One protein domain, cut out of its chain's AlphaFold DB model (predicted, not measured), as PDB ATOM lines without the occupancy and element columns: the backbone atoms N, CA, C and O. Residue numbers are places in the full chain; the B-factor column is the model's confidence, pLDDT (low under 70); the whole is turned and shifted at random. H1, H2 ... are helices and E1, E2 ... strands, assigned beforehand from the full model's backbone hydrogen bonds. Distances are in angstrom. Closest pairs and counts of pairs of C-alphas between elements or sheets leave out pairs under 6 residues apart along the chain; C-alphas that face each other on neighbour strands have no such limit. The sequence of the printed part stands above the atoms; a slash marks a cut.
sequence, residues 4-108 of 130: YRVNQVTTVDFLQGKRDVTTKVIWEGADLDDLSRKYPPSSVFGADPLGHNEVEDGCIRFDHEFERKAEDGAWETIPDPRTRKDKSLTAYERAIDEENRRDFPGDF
ATOM      1  N   TYR A   4     167.657  -3.602 151.565       98.06
ATOM      2  CA  TYR A   4     168.989  -3.251 151.108       98.06
ATOM      3  C   TYR A   4     169.562  -4.403 150.291       98.06
ATOM      4  O   TYR A   4     169.181  -5.559 150.488       98.06
ATOM      5  N   ARG A   5     170.503  -4.098 149.403       98.19
ATOM      6  CA  ARG A   5     171.309  -5.109 148.722       98.19
ATOM      7  C   ARG A   5     172.736  -4.628 148.512       98.19
ATOM      8  O   ARG A   5     172.997  -3.428 148.508       98.19
ATOM      9  N   VAL A   6     173.631  -5.589 148.335       98.38
ATOM     10  CA  VAL A   6     175.020  -5.356 147.941       98.38
ATOM     11  C   VAL A   6     175.242  -5.987 146.581       98.38
ATOM     12  O   VAL A   6     175.021  -7.190 146.399       98.38
ATOM     13  N   ASN A   7     175.692  -5.169 145.641       98.25
ATOM     14  CA  ASN A   7     176.084  -5.591 144.312       98.25
ATOM     15  C   ASN A   7     177.605  -5.696 144.255       98.25
ATOM     16  O   ASN A   7     178.295  -4.722 144.526       98.25
ATOM     17  N   GLN A   8     178.123  -6.855 143.869       97.81
ATOM     18  CA  GLN A   8     179.504  -6.992 143.433       97.81
ATOM     19  C   GLN A   8     179.571  -6.636 141.948       97.81
ATOM     20  O   GLN A   8     178.932  -7.292 141.118       97.81
ATOM     21  N   VAL A   9     180.352  -5.615 141.623       97.06
ATOM     22  CA  VAL A   9     180.674  -5.196 140.263       97.06
ATOM     23  C   VAL A   9     182.031  -5.785 139.917       97.06
ATOM     24  O   VAL A   9     183.042  -5.461 140.526       97.06
ATOM     25  N   THR A  10     182.055  -6.698 138.953       96.12
ATOM     26  CA  THR A  10     183.293  -7.283 138.438       96.12
ATOM     27  C   THR A  10     183.605  -6.646 137.094       96.12
ATOM     28  O   THR A  10     182.836  -6.804 136.142       96.12
ATOM     29  N   THR A  11     184.720  -5.924 137.024       94.38
ATOM     30  CA  THR A  11     185.263  -5.375 135.781       94.38
ATOM     31  C   THR A  11     186.427  -6.241 135.324       94.38
ATOM     32  O   THR A  11     187.388  -6.413 136.065       94.38
ATOM     33  N   VAL A  12     186.358  -6.744 134.096       91.94
ATOM     34  CA  VAL A  12     187.439  -7.475 133.433       91.94
ATOM     35  C   VAL A  12     187.951  -6.634 132.268       91.94
ATOM     36  O   VAL A  12     187.175  -6.256 131.389       91.94
ATOM     37  N   ASP A  13     189.241  -6.326 132.274       87.62
ATOM     38  CA  ASP A  13     189.925  -5.498 131.282       87.62
ATOM     39  C   ASP A  13     191.273  -6.131 130.915       87.62
ATOM     40  O   ASP A  13     192.322  -5.808 131.463       87.62
ATOM     41  N   PHE A  14     191.235  -7.093 129.993       80.50
ATOM     42  CA  PHE A  14     192.451  -7.623 129.381       80.50
ATOM     43  C   PHE A  14     192.890  -6.694 128.242       80.50
ATOM     44  O   PHE A  14     192.039  -6.169 127.524       80.50
ATOM     45  N   LEU A  15     194.211  -6.549 128.047       65.69
ATOM     46  CA  LEU A  15     194.951  -5.617 127.161       65.69
ATOM     47  C   LEU A  15     194.571  -5.575 125.649       65.69
ATOM     48  O   LEU A  15     195.371  -5.163 124.812       65.69
ATOM     49  N   GLN A  16     193.366  -5.983 125.246       61.75
ATOM     50  CA  GLN A  16     192.888  -6.038 123.860       61.75
ATOM     51  C   GLN A  16     191.489  -5.422 123.653       61.75
ATOM     52  O   GLN A  16     190.795  -5.748 122.690       61.75
ATOM     53  N   GLY A  17     191.091  -4.468 124.502       63.56
ATOM     54  CA  GLY A  17     190.105  -3.446 124.123       63.56
ATOM     55  C   GLY A  17     188.630  -3.805 124.309       63.56
ATOM     56  O   GLY A  17     187.771  -3.125 123.746       63.56
ATOM     57  N   LYS A  18     188.308  -4.827 125.109       73.75
ATOM     58  CA  LYS A  18     186.928  -5.095 125.522       73.75
ATOM     59  C   LYS A  18     186.841  -5.190 127.039       73.75
ATOM     60  O   LYS A  18     187.174  -6.212 127.625       73.75
ATOM     61  N   ARG A  19     186.363  -4.101 127.640       86.19
ATOM     62  CA  ARG A  19     185.991  -4.049 129.050       86.19
ATOM     63  C   ARG A  19     184.662  -4.777 129.230       86.19
ATOM     64  O   ARG A  19     183.643  -4.321 128.712       86.19
ATOM     65  N   ASP A  20     184.673  -5.876 129.971       91.25
ATOM     66  CA  ASP A  20     183.464  -6.604 130.348       91.25
ATOM     67  C   ASP A  20     183.106  -6.272 131.800       91.25
ATOM     68  O   ASP A  20     183.912  -6.439 132.712       91.25
ATOM     69  N   VAL A  21     181.891  -5.761 132.016       93.81
ATOM     70  CA  VAL A  21     181.377  -5.422 133.351       93.81
ATOM     71  C   VAL A  21     180.202  -6.333 133.666       93.81
ATOM     72  O   VAL A  21     179.246  -6.418 132.893       93.81
ATOM     73  N   THR A  22     180.270  -7.010 134.806       96.25
ATOM     74  CA  THR A  22     179.184  -7.855 135.309       96.25
ATOM     75  C   THR A  22     178.812  -7.442 136.722       96.25
ATOM     76  O   THR A  22     179.674  -7.083 137.518       96.25
ATOM     77  N   THR A  23     177.520  -7.512 137.037       97.31
ATOM     78  CA  THR A  23     176.994  -7.153 138.355       97.31
ATOM     79  C   THR A  23     176.248  -8.338 138.944       97.31
ATOM     80  O   THR A  23     175.419  -8.956 138.270       97.31
ATOM     81  N   LYS A  24     176.524  -8.657 140.208       97.81
ATOM     82  CA  LYS A  24     175.882  -9.754 140.934       97.81
ATOM     83  C   LYS A  24     175.446  -9.299 142.321       97.81
ATOM     84  O   LYS A  24     176.255  -8.783 143.081       97.81
ATOM     85  N   VAL A  25     174.200  -9.586 142.692       98.00
ATOM     86  CA  VAL A  25     173.735  -9.416 144.075       98.00
ATOM     87  C   VAL A  25     174.392 -10.485 144.953       98.00
ATOM     88  O   VAL A  25     174.189 -11.682 144.733       98.00
ATOM     89  N   ILE A  26     175.192 -10.069 145.936       97.94
ATOM     90  CA  ILE A  26     175.884 -10.973 146.876       97.94
ATOM     91  C   ILE A  26     175.210 -11.028 148.253       97.94
ATOM     92  O   ILE A  26     175.421 -11.968 149.028       97.94
ATOM     93  N   TRP A  27     174.356 -10.049 148.541       98.31
ATOM     94  CA  TRP A  27     173.522 -10.002 149.731       98.31
ATOM     95  C   TRP A  27     172.286  -9.143 149.466       98.31
ATOM     96  O   TRP A  27     172.374  -8.128 148.781       98.31
ATOM     97  N   GLU A  28     171.149  -9.546 150.023       97.88
ATOM     98  CA  GLU A  28     169.904  -8.781 150.039       97.88
ATOM     99  C   GLU A  28     169.213  -9.042 151.378       97.88
ATOM    100  O   GLU A  28     169.107 -10.192 151.814       97.88
ATOM    101  N   GLY A  29     168.755  -7.988 152.043       97.12
ATOM    102  CA  GLY A  29     168.154  -8.104 153.364       97.12
ATOM    103  C   GLY A  29     167.676  -6.770 153.918       97.12
ATOM    104  O   GLY A  29     167.913  -5.711 153.350       97.12
ATOM    105  N   ALA A  30     166.963  -6.815 155.040       96.81
ATOM    106  CA  ALA A  30     166.491  -5.616 155.738       96.81
ATOM    107  C   ALA A  30     167.317  -5.282 156.993       96.81
ATOM    108  O   ALA A  30     167.181  -4.190 157.538       96.81
ATOM    109  N   ASP A  31     168.145  -6.222 157.461       96.31
ATOM    110  CA  ASP A  31     168.930  -6.097 158.689       96.31
ATOM    111  C   ASP A  31     170.384  -5.719 158.374       96.31
ATOM    112  O   ASP A  31     171.167  -6.533 157.884       96.31
ATOM    113  N   LEU A  32     170.760  -4.477 158.677       96.00
ATOM    114  CA  LEU A  32     172.131  -3.993 158.499       96.00
ATOM    115  C   LEU A  32     173.113  -4.604 159.515       96.00
ATOM    116  O   LEU A  32     174.319  -4.635 159.253       96.00
ATOM    117  N   ASP A  33     172.628  -5.140 160.641       95.00
ATOM    118  CA  ASP A  33     173.469  -5.884 161.581       95.00
ATOM    119  C   ASP A  33     173.831  -7.265 161.033       95.00
ATOM    120  O   ASP A  33     174.920  -7.773 161.298       95.00
ATOM    121  N   ASP A  34     172.935  -7.903 160.276       95.75
ATOM    122  CA  ASP A  34     173.260  -9.109 159.508       95.75
ATOM    123  C   ASP A  34     174.328  -8.812 158.452       95.75
ATOM    124  O   ASP A  34     175.364  -9.479 158.436       95.75
ATOM    125  N   LEU A  35     174.141  -7.746 157.664       96.56
ATOM    126  CA  LEU A  35     175.132  -7.308 156.678       96.56
ATOM    127  C   LEU A  35     176.509  -7.084 157.321       96.56
ATOM    128  O   LEU A  35     177.505  -7.638 156.859       96.56
ATOM    129  N   SER A  36     176.556  -6.318 158.415       96.00
ATOM    130  CA  SER A  36     177.802  -5.975 159.113       96.00
ATOM    131  C   SER A  36     178.456  -7.176 159.803       96.00
ATOM    132  O   SER A  36     179.663  -7.180 160.004       96.00
ATOM    133  N   ARG A  37     177.693  -8.211 160.178       93.44
ATOM    134  CA  ARG A  37     178.261  -9.467 160.702       93.44
ATOM    135  C   ARG A  37     178.807 -10.352 159.593       93.44
ATOM    136  O   ARG A  37     179.835 -10.992 159.789       93.44
ATOM    137  N   LYS A  38     178.109 -10.422 158.459       94.94
ATOM    138  CA  LYS A  38     178.503 -11.263 157.326       94.94
ATOM    139  C   LYS A  38     179.709 -10.689 156.584       94.94
ATOM    140  O   LYS A  38     180.560 -11.450 156.136       94.94
ATOM    141  N   TYR A  39     179.780  -9.364 156.489       95.31
ATOM    142  CA  TYR A  39     180.847  -8.629 155.820       95.31
ATOM    143  C   TYR A  39     181.354  -7.499 156.721       95.31
ATOM    144  O   TYR A  39     181.053  -6.334 156.460       95.31
ATOM    145  N   PRO A  40     182.080  -7.810 157.809       93.94
ATOM    146  CA  PRO A  40     182.532  -6.797 158.756       93.94
ATOM    147  C   PRO A  40     183.422  -5.757 158.064       93.94
ATOM    148  O   PRO A  40     184.395  -6.147 157.424       93.94
ATOM    149  N   PRO A  41     183.108  -4.452 158.168       94.81
ATOM    150  CA  PRO A  41     183.942  -3.419 157.570       94.81
ATOM    151  C   PRO A  41     185.286  -3.341 158.299       94.81
ATOM    152  O   PRO A  41     185.344  -3.436 159.534       94.81
ATOM    153  N   SER A  42     186.359  -3.130 157.538       92.75
ATOM    154  CA  SER A  42     187.716  -2.998 158.068       92.75
ATOM    155  C   SER A  42     188.344  -1.687 157.623       92.75
ATOM    156  O   SER A  42     188.180  -1.267 156.485       92.75
ATOM    157  N   SER A  43     189.078  -1.044 158.529       88.69
ATOM    158  CA  SER A  43     189.921   0.107 158.196       88.69
ATOM    159  C   SER A  43     191.329  -0.304 157.761       88.69
ATOM    160  O   SER A  43     192.093   0.554 157.335       88.69
ATOM    161  N   VAL A  44     191.697  -1.583 157.902       88.94
ATOM    162  CA  VAL A  44     192.998  -2.090 157.456       88.94
ATOM    163  C   VAL A  44     192.929  -2.309 155.948       88.94
ATOM    164  O   VAL A  44     192.062  -3.039 155.457       88.94
ATOM    165  N   PHE A  45     193.837  -1.667 155.210       86.94
ATOM    166  CA  PHE A  45     193.915  -1.796 153.757       86.94
ATOM    167  C   PHE A  45     194.086  -3.268 153.353       86.94
ATOM    168  O   PHE A  45     194.926  -3.974 153.905       86.94
ATOM    169  N   GLY A  46     193.250  -3.736 152.423       87.31
ATOM    170  CA  GLY A  46     193.232  -5.131 151.967       87.31
ATOM    171  C   GLY A  46     192.485  -6.119 152.875       87.31
ATOM    172  O   GLY A  46     192.312  -7.271 152.485       87.31
ATOM    173  N   ALA A  47     191.999  -5.699 154.049       92.44
ATOM    174  CA  ALA A  47     191.288  -6.585 154.973       92.44
ATOM    175  C   ALA A  47     189.752  -6.455 154.925       92.44
ATOM    176  O   ALA A  47     189.056  -7.299 155.495       92.44
ATOM    177  N   ASP A  48     189.203  -5.418 154.277       94.50
ATOM    178  CA  ASP A  48     187.749  -5.270 154.129       94.50
ATOM    179  C   ASP A  48     187.212  -6.246 153.063       94.50
ATOM    180  O   ASP A  48     187.585  -6.133 151.893       94.50
ATOM    181  N   PRO A  49     186.296  -7.170 153.414       94.12
ATOM    182  CA  PRO A  49     185.742  -8.138 152.468       94.12
ATOM    183  C   PRO A  49     184.907  -7.517 151.338       94.12
ATOM    184  O   PRO A  49     184.677  -8.189 150.337       94.12
ATOM    185  N   LEU A  50     184.422  -6.281 151.503       96.25
ATOM    186  CA  LEU A  50     183.741  -5.508 150.456       96.25
ATOM    187  C   LEU A  50     184.568  -4.301 149.994       96.25
ATOM    188  O   LEU A  50     184.067  -3.475 149.230       96.25
ATOM    189  N   GLY A  51     185.820  -4.194 150.443       92.50
ATOM    190  CA  GLY A  51     186.762  -3.205 149.939       92.50
ATOM    191  C   GLY A  51     187.089  -3.434 148.465       92.50
ATOM    192  O   GLY A  51     186.762  -4.474 147.885       92.50
ATOM    193  N   HIS A  52     187.745  -2.445 147.863       91.81
ATOM    194  CA  HIS A  52     188.292  -2.592 146.521       91.81
ATOM    195  C   HIS A  52     189.307  -3.739 146.497       91.81
ATOM    196  O   HIS A  52     190.179  -3.819 147.363       91.81
ATOM    197  N   ASN A  53     189.186  -4.620 145.509       90.81
ATOM    198  CA  ASN A  53     190.103  -5.733 145.315       90.81
ATOM    199  C   ASN A  53     190.391  -5.908 143.824       90.81
ATOM    200  O   ASN A  53     189.481  -5.833 142.994       90.81
ATOM    201  N   GLU A  54     191.647  -6.168 143.487       90.81
ATOM    202  CA  GLU A  54     192.083  -6.393 142.121       90.81
ATOM    203  C   GLU A  54     193.051  -7.571 142.003       90.81
ATOM    204  O   GLU A  54     193.768  -7.928 142.936       90.81
ATOM    205  N   VAL A  55     193.048  -8.197 140.829       87.38
ATOM    206  CA  VAL A  55     193.900  -9.337 140.481       87.38
ATOM    207  C   VAL A  55     194.539  -9.061 139.122       87.38
ATOM    208  O   VAL A  55     193.931  -8.404 138.273       87.38
ATOM    209  N   GLU A  56     195.748  -9.589 138.916       81.06
ATOM    210  CA  GLU A  56     196.511  -9.461 137.665       81.06
ATOM    211  C   GLU A  56     196.732  -7.990 137.264       81.06
ATOM    212  O   GLU A  56     196.330  -7.569 136.183       81.06
ATOM    213  N   ASP A  57     197.332  -7.190 138.153       80.50
ATOM    214  CA  ASP A  57     197.658  -5.771 137.912       80.50
ATOM    215  C   ASP A  57     196.448  -4.924 137.455       80.50
ATOM    216  O   ASP A  57     196.548  -4.085 136.557       80.50
ATOM    217  N   GLY A  58     195.271  -5.176 138.036       79.19
ATOM    218  CA  GLY A  58     194.044  -4.436 137.723       79.19
ATOM    219  C   GLY A  58     193.253  -4.967 136.521       79.19
ATOM    220  O   GLY A  58     192.214  -4.389 136.175       79.19
ATOM    221  N   CYS A  59     193.682  -6.075 135.899       86.81
ATOM    222  CA  CYS A  59     192.937  -6.708 134.803       86.81
ATOM    223  C   CYS A  59     191.580  -7.245 135.270       86.81
ATOM    224  O   CYS A  59     190.623  -7.257 134.496       86.81
ATOM    225  N   ILE A  60     191.466  -7.671 136.528       91.12
ATOM    226  CA  ILE A  60     190.190  -8.042 137.140       91.12
ATOM    227  C   ILE A  60     190.003  -7.200 138.393       91.12
ATOM    228  O   ILE A  60     190.805  -7.286 139.316       91.12
ATOM    229  N   ARG A  61     188.931  -6.410 138.438       93.31
ATOM    230  CA  ARG A  61     188.571  -5.557 139.575       93.31
ATOM    231  C   ARG A  61     187.227  -5.964 140.148       93.31
ATOM    232  O   ARG A  61     186.280  -6.206 139.395       93.31
ATOM    233  N   PHE A  62     187.156  -6.006 141.468       94.88
ATOM    234  CA  PHE A  62     185.963  -6.277 142.249       94.88
ATOM    235  C   PHE A  62     185.647  -5.048 143.097       94.88
ATOM    236  O   PHE A  62     186.368  -4.722 144.038       94.88
ATOM    237  N   ASP A  63     184.547  -4.389 142.756       96.00
ATOM    238  CA  ASP A  63     183.994  -3.259 143.493       96.00
ATOM    239  C   ASP A  63     182.634  -3.643 144.081       96.00
ATOM    240  O   ASP A  63     181.978  -4.580 143.612       96.00
ATOM    241  N   HIS A  64     182.194  -2.914 145.104       97.81
ATOM    242  CA  HIS A  64     180.918  -3.166 145.760       97.81
ATOM    243  C   HIS A  64     180.077  -1.898 145.843       97.81
ATOM    244  O   HIS A  64     180.546  -0.843 146.265       97.81
ATOM    245  N   GLU A  65     178.808  -2.023 145.467       97.75
ATOM    246  CA  GLU A  65     177.825  -0.950 145.549       97.75
ATOM    247  C   GLU A  65     176.717  -1.344 146.520       97.75
ATOM    248  O   GLU A  65     176.166  -2.450 146.463       97.75
ATOM    249  N   PHE A  66     176.377  -0.417 147.410       98.19
ATOM    250  CA  PHE A  66     175.291  -0.577 148.363       98.19
ATOM    251  C   PHE A  66     174.060   0.125 147.824       98.19
ATOM    252  O   PHE A  66     174.125   1.282 147.414       98.19
ATOM    253  N   GLU A  67     172.924  -0.561 147.847       98.38
ATOM    254  CA  GLU A  67     171.669   0.007 147.385       98.38
ATOM    255  C   GLU A  67     170.549  -0.202 148.396       98.38
ATOM    256  O   GLU A  67     170.492  -1.204 149.115       98.38
ATOM    257  N   ARG A  68     169.615   0.744 148.413       97.94
ATOM    258  CA  ARG A  68     168.388   0.703 149.202       97.94
ATOM    259  C   ARG A  68     167.185   0.756 148.276       97.94
ATOM    260  O   ARG A  68     167.166   1.522 147.320       97.94
ATOM    261  N   LYS A  69     166.153  -0.020 148.594       97.56
ATOM    262  CA  LYS A  69     164.878   0.020 147.887       97.56
ATOM    263  C   LYS A  69     164.062   1.238 148.329       97.56
ATOM    264  O   LYS A  69     163.716   1.345 149.509       97.56
ATOM    265  N   ALA A  70     163.778   2.134 147.392       94.00
ATOM    266  CA  ALA A  70     162.926   3.302 147.565       94.00
ATOM    267  C   ALA A  70     161.436   2.919 147.653       94.00
ATOM    268  O   ALA A  70     161.045   1.773 147.404       94.00
ATOM    269  N   GLU A  71     160.591   3.880 148.034       91.94
ATOM    270  CA  GLU A  71     159.146   3.666 148.218       91.94
ATOM    271  C   GLU A  71     158.418   3.308 146.914       91.94
ATOM    272  O   GLU A  71     157.441   2.560 146.937       91.94
ATOM    273  N   ASP A  72     158.920   3.791 145.777       93.56
ATOM    274  CA  ASP A  72     158.431   3.471 144.431       93.56
ATOM    275  C   ASP A  72     158.911   2.097 143.920       93.56
ATOM    276  O   ASP A  72     158.511   1.644 142.846       93.56
ATOM    277  N   GLY A  73     159.742   1.407 144.706       93.06
ATOM    278  CA  GLY A  73     160.315   0.107 144.388       93.06
ATOM    279  C   GLY A  73     161.621   0.155 143.593       93.06
ATOM    280  O   GLY A  73     162.170  -0.922 143.334       93.06
ATOM    281  N   ALA A  74     162.128   1.341 143.236       95.75
ATOM    282  CA  ALA A  74     163.433   1.510 142.605       95.75
ATOM    283  C   ALA A  74     164.576   1.228 143.595       95.75
ATOM    284  O   ALA A  74     164.401   1.297 144.810       95.75
ATOM    285  N   TRP A  75     165.754   0.891 143.071       97.00
ATOM    286  CA  TRP A  75     166.973   0.763 143.869       97.00
ATOM    287  C   TRP A  75     167.805   2.033 143.729       97.00
ATOM    288  O   TRP A  75     168.050   2.491 142.616       97.00
ATOM    289  N   GLU A  76     168.224   2.587 144.860       97.44
ATOM    290  CA  GLU A  76     169.056   3.785 144.941       97.44
ATOM    291  C   GLU A  76     170.404   3.428 145.554       97.44
ATOM    292  O   GLU A  76     170.442   2.807 146.620       97.44
ATOM    293  N   THR A  77     171.499   3.856 144.927       97.75
ATOM    294  CA  THR A  77     172.839   3.748 145.509       97.75
ATOM    295  C   THR A  77     172.939   4.594 146.773       97.75
ATOM    296  O   THR A  77     172.531   5.758 146.799       97.75
ATOM    297  N   ILE A  78     173.496   4.010 147.826       97.88
ATOM    298  CA  ILE A  78     173.718   4.646 149.121       97.88
ATOM    299  C   ILE A  78     175.190   4.498 149.539       97.88
ATOM    300  O   ILE A  78     175.876   3.600 149.050       97.88
ATOM    301  N   PRO A  79     175.689   5.349 150.454       97.31
ATOM    302  CA  PRO A  79     176.959   5.097 151.131       97.31
ATOM    303  C   PRO A  79     176.941   3.753 151.863       97.31
ATOM    304  O   PRO A  79     175.865   3.264 152.215       97.31
ATOM    305  N   ASP A  80     178.124   3.199 152.138       96.69
ATOM    306  CA  ASP A  80     178.268   1.961 152.908       96.69
ATOM    307  C   ASP A  80     177.514   2.068 154.252       96.69
ATOM    308  O   ASP A  80     177.887   2.879 155.107       96.69
ATOM    309  N   PRO A  81     176.431   1.293 154.451       96.38
ATOM    310  CA  PRO A  81     175.626   1.353 155.660       96.38
ATOM    311  C   PRO A  81     176.182   0.453 156.775       96.38
ATOM    312  O   PRO A  81     175.586   0.376 157.854       96.38
ATOM    313  N   ARG A  82     177.272  -0.287 156.523       96.06
ATOM    314  CA  ARG A  82     177.859  -1.206 157.496       96.06
ATOM    315  C   ARG A  82     178.418  -0.443 158.680       96.06
ATOM    316  O   ARG A  82     178.985   0.638 158.564       96.06
ATOM    317  N   THR A  83     178.292  -1.052 159.851       93.75
ATOM    318  CA  THR A  83     178.838  -0.495 161.085       93.75
ATOM    319  C   THR A  83     179.694  -1.533 161.785       93.75
ATOM    320  O   THR A  83     179.245  -2.641 162.088       93.75
ATOM    321  N   ARG A  84     180.934  -1.158 162.106       88.12
ATOM    322  CA  ARG A  84     181.813  -1.981 162.934       88.12
ATOM    323  C   ARG A  84     181.395  -1.865 164.401       88.12
ATOM    324  O   ARG A  84     181.550  -0.807 165.006       88.12
ATOM    325  N   LYS A  85     180.869  -2.947 164.985       82.88
ATOM    326  CA  LYS A  85     180.505  -2.977 166.417       82.88
ATOM    327  C   LYS A  85     181.719  -3.157 167.331       82.88
ATOM    328  O   LYS A  85     181.771  -2.548 168.393       82.88
ATOM    329  N   ASP A  86     182.686  -3.968 166.912       81.00
ATOM    330  CA  ASP A  86     183.918  -4.230 167.659       81.00
ATOM    331  C   ASP A  86     185.088  -3.484 167.020       81.00
ATOM    332  O   ASP A  86     185.478  -3.795 165.901       81.00
ATOM    333  N   LYS A  87     185.645  -2.494 167.720       78.88
ATOM    334  CA  LYS A  87     186.759  -1.679 167.212       78.88
ATOM    335  C   LYS A  87     188.116  -2.386 167.275       78.88
ATOM    336  O   LYS A  87     189.085  -1.849 166.750       78.88
ATOM    337  N   SER A  88     188.210  -3.544 167.923       86.31
ATOM    338  CA  SER A  88     189.464  -4.288 168.002       86.31
ATOM    339  C   SER A  88     189.772  -4.992 166.680       86.31
ATOM    340  O   SER A  88     188.874  -5.508 166.010       86.31
ATOM    341  N   LEU A  89     191.052  -5.000 166.294       87.31
ATOM    342  CA  LEU A  89     191.509  -5.726 165.114       87.31
ATOM    343  C   LEU A  89     191.477  -7.234 165.374       87.31
ATOM    344  O   LEU A  89     192.062  -7.753 166.338       87.31
ATOM    345  N   THR A  90     190.836  -7.954 164.462       89.38
ATOM    346  CA  THR A  90     190.886  -9.413 164.413       89.38
ATOM    347  C   THR A  90     192.323  -9.892 164.189       89.38
ATOM    348  O   THR A  90     193.202  -9.135 163.783       89.38
ATOM    349  N   ALA A  91     192.593 -11.172 164.459       90.94
ATOM    350  CA  ALA A  91     193.916 -11.742 164.194       90.94
ATOM    351  C   ALA A  91     194.305 -11.655 162.705       90.94
ATOM    352  O   ALA A  91     195.470 -11.442 162.395       90.94
ATOM    353  N   TYR A  92     193.323 -11.775 161.807       88.88
ATOM    354  CA  TYR A  92     193.514 -11.626 160.365       88.88
ATOM    355  C   TYR A  92     193.901 -10.193 159.987       88.88
ATOM    356  O   TYR A  92     194.919  -9.985 159.339       88.88
ATOM    357  N   GLU A  93     193.144  -9.203 160.466       91.25
ATOM    358  CA  GLU A  93     193.457  -7.792 160.216       91.25
ATOM    359  C   GLU A  93     194.813  -7.396 160.795       91.25
ATOM    360  O   GLU A  93     195.547  -6.668 160.145       91.25
ATOM    361  N   ARG A  94     195.178  -7.904 161.981       91.94
ATOM    362  CA  ARG A  94     196.503  -7.656 162.570       91.94
ATOM    363  C   ARG A  94     197.638  -8.203 161.712       91.94
ATOM    364  O   ARG A  94     198.653  -7.534 161.591       91.94
ATOM    365  N   ALA A  95     197.468  -9.386 161.126       92.06
ATOM    366  CA  ALA A  95     198.480  -9.970 160.251       92.06
ATOM    367  C   ALA A  95     198.665  -9.147 158.965       92.06
ATOM    368  O   ALA A  95     199.797  -8.902 158.563       92.06
ATOM    369  N   ILE A  96     197.566  -8.680 158.360       89.69
ATOM    370  CA  ILE A  96     197.618  -7.808 157.173       89.69
ATOM    371  C   ILE A  96     198.230  -6.450 157.518       89.69
ATOM    372  O   ILE A  96     199.073  -5.948 156.792       89.69
ATOM    373  N   ASP A  97     197.828  -5.857 158.637       90.06
ATOM    374  CA  ASP A  97     198.346  -4.572 159.106       90.06
ATOM    375  C   ASP A  97     199.860  -4.639 159.387       90.06
ATOM    376  O   ASP A  97     200.602  -3.727 159.031       90.06
ATOM    377  N   GLU A  98     200.348  -5.741 159.965       91.44
ATOM    378  CA  GLU A  98     201.781  -5.989 160.171       91.44
ATOM    379  C   GLU A  98     202.544  -6.173 158.848       91.44
ATOM    380  O   GLU A  98     203.630  -5.613 158.685       91.44
ATOM    381  N   GLU A  99     201.974  -6.906 157.889       90.38
ATOM    382  CA  GLU A  99     202.549  -7.058 156.549       90.38
ATOM    383  C   GLU A  99     202.620  -5.718 155.806       90.38
ATOM    384  O   GLU A  99     203.691  -5.340 155.335       90.38
ATOM    385  N   ASN A 100     201.529  -4.948 155.798       88.56
ATOM    386  CA  ASN A 100     201.482  -3.628 155.176       88.56
ATOM    387  C   ASN A 100     202.537  -2.685 155.774       88.56
ATOM    388  O   ASN A 100     203.228  -1.999 155.027       88.56
ATOM    389  N   ARG A 101     202.714  -2.673 157.105       88.31
ATOM    390  CA  ARG A 101     203.759  -1.864 157.761       88.31
ATOM    391  C   ARG A 101     205.171  -2.286 157.380       88.31
ATOM    392  O   ARG A 101     206.062  -1.445 157.317       88.31
ATOM    393  N   ARG A 102     205.397  -3.583 157.169       88.81
ATOM    394  CA  ARG A 102     206.701  -4.099 156.745       88.81
ATOM    395  C   ARG A 102     207.002  -3.719 155.297       88.81
ATOM    396  O   ARG A 102     208.140  -3.365 154.996       88.81
ATOM    397  N   ASP A 103     206.004  -3.815 154.428       86.56
ATOM    398  CA  ASP A 103     206.179  -3.656 152.986       86.56
ATOM    399  C   ASP A 103     206.118  -2.174 152.560       86.56
ATOM    400  O   ASP A 103     206.821  -1.771 151.632       86.56
ATOM    401  N   PHE A 104     205.369  -1.340 153.292       85.00
ATOM    402  CA  PHE A 104     205.197   0.099 153.045       85.00
ATOM    403  C   PHE A 104     205.424   0.940 154.314       85.00
ATOM    404  O   PHE A 104     204.529   1.664 154.747       85.00
ATOM    405  N   PRO A 105     206.617   0.903 154.935       81.44
ATOM    406  CA  PRO A 105     206.852   1.557 156.226       81.44
ATOM    407  C   PRO A 105     206.618   3.078 156.202       81.44
ATOM    408  O   PRO A 105     206.216   3.643 157.214       81.44
ATOM    409  N   GLY A 106     206.825   3.734 155.054       79.31
ATOM    410  CA  GLY A 106     206.634   5.180 154.893       79.31
ATOM    411  C   GLY A 106     205.174   5.647 154.929       79.31
ATOM    412  O   GLY A 106     204.935   6.793 155.285       79.31
ATOM    413  N   ASP A 107     204.206   4.774 154.631       79.19
ATOM    414  CA  ASP A 107     202.772   5.115 154.689       79.19
ATOM    415  C   ASP A 107     202.238   5.149 156.132       79.19
ATOM    416  O   ASP A 107     201.156   5.673 156.398       79.19
ATOM    417  N   PHE A 108     203.000   4.579 157.069       70.56
ATOM    418  CA  PHE A 108     202.685   4.529 158.498       70.56
ATOM    419  C   PHE A 108     203.624   5.401 159.335       70.56
ATOM    420  O   PHE A 108     203.528   5.391 160.562       70.56
TER     421      PHE A 108
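Overview. This is residues 4 to 108 of the 130 residues of an uncharacterized protein of Candidatus Uhrbacteria bacterium RIFCSPHIGHO2_01_FULL_63_20 (UniProt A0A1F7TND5). Picture a strongly twisted sheet of three long strands, E2, E1 and E4 side by side, with the short E3 and E5 beside different parts of E4. H1 sits over E2, while H2 and H3 lie away from the sheet and residues 101 to 107 stick out free. The printed part has 105 residues with three named helices and five named strands, of mixed class; along the chain come E1 and E2, then H1, then E3, E4 and E5, then H2 and H3, and the branched sheet has the antiparallel neighbour pairs E1 and E2, E1 and E4, E3 and E4, and E4 and E5. It is loose, with a radius of gyration of the C-alphas of 16.3 A, and flat, spanning 50 by 44 by 18 A.

Arrangement. Begin with E1, residues 4 to 14, and E2, residues 18 to 29, an antiparallel hairpin in which N 10 and O 22 are 2.8 A apart, within hydrogen-bond range. On the other side of E1 find E4, residues 60 to 69, antiparallel to it, with N 9 and O 63 at 2.8 A. E3, residues 53 to 55, and E5, residues 75 to 78, are edge strands on one side of E4, and each forms a hairpin with it: look at N 62 and O 53, 2.8 A, and at N 78 and O 66, 2.8 A. E3, E4 and E5 form a meander, each strand the antiparallel neighbour of the one before. H1, residues 32 to 38, is on the sheet at a height of 9.5 A, over E2; the closest C-alphas of these two, Trp 27 and Leu 35, are 7.6 A apart. H2, residues 91 to 103, and H3, residues 105 to 108, are not on the sheet; they are close but not clearly touching, with the C-alphas of Arg 101 and Phe 108 closest at 6.5 A. In H1 and H2 every O i to N i+4 pair is within hydrogen-bond range, while H3 is too short for such a pair.

Along the chain. Find C-alpha 4 at (168.989, -3.251, 151.108); from there E1 runs 32.3 A to C-alpha 14 at (192.451, -7.623, 129.381). E2 then runs back 33.7 A, and E4 measures 28.7 A. H2 runs 18.5 A from C-alpha 91, and H3 ends at C-alpha 108 at (202.685, 4.529, 158.498).

Size, cuts and confidence. The two C-alphas farthest apart, those of Asp 72 and Arg 102, are 50.4 A apart. The printed part has no cut. The links H1 to E3 and E5 to H2 are long, with 14 and 12 residues. The mean pLDDT of the printed part is 91.1, and residues 15 to 17 are under 70.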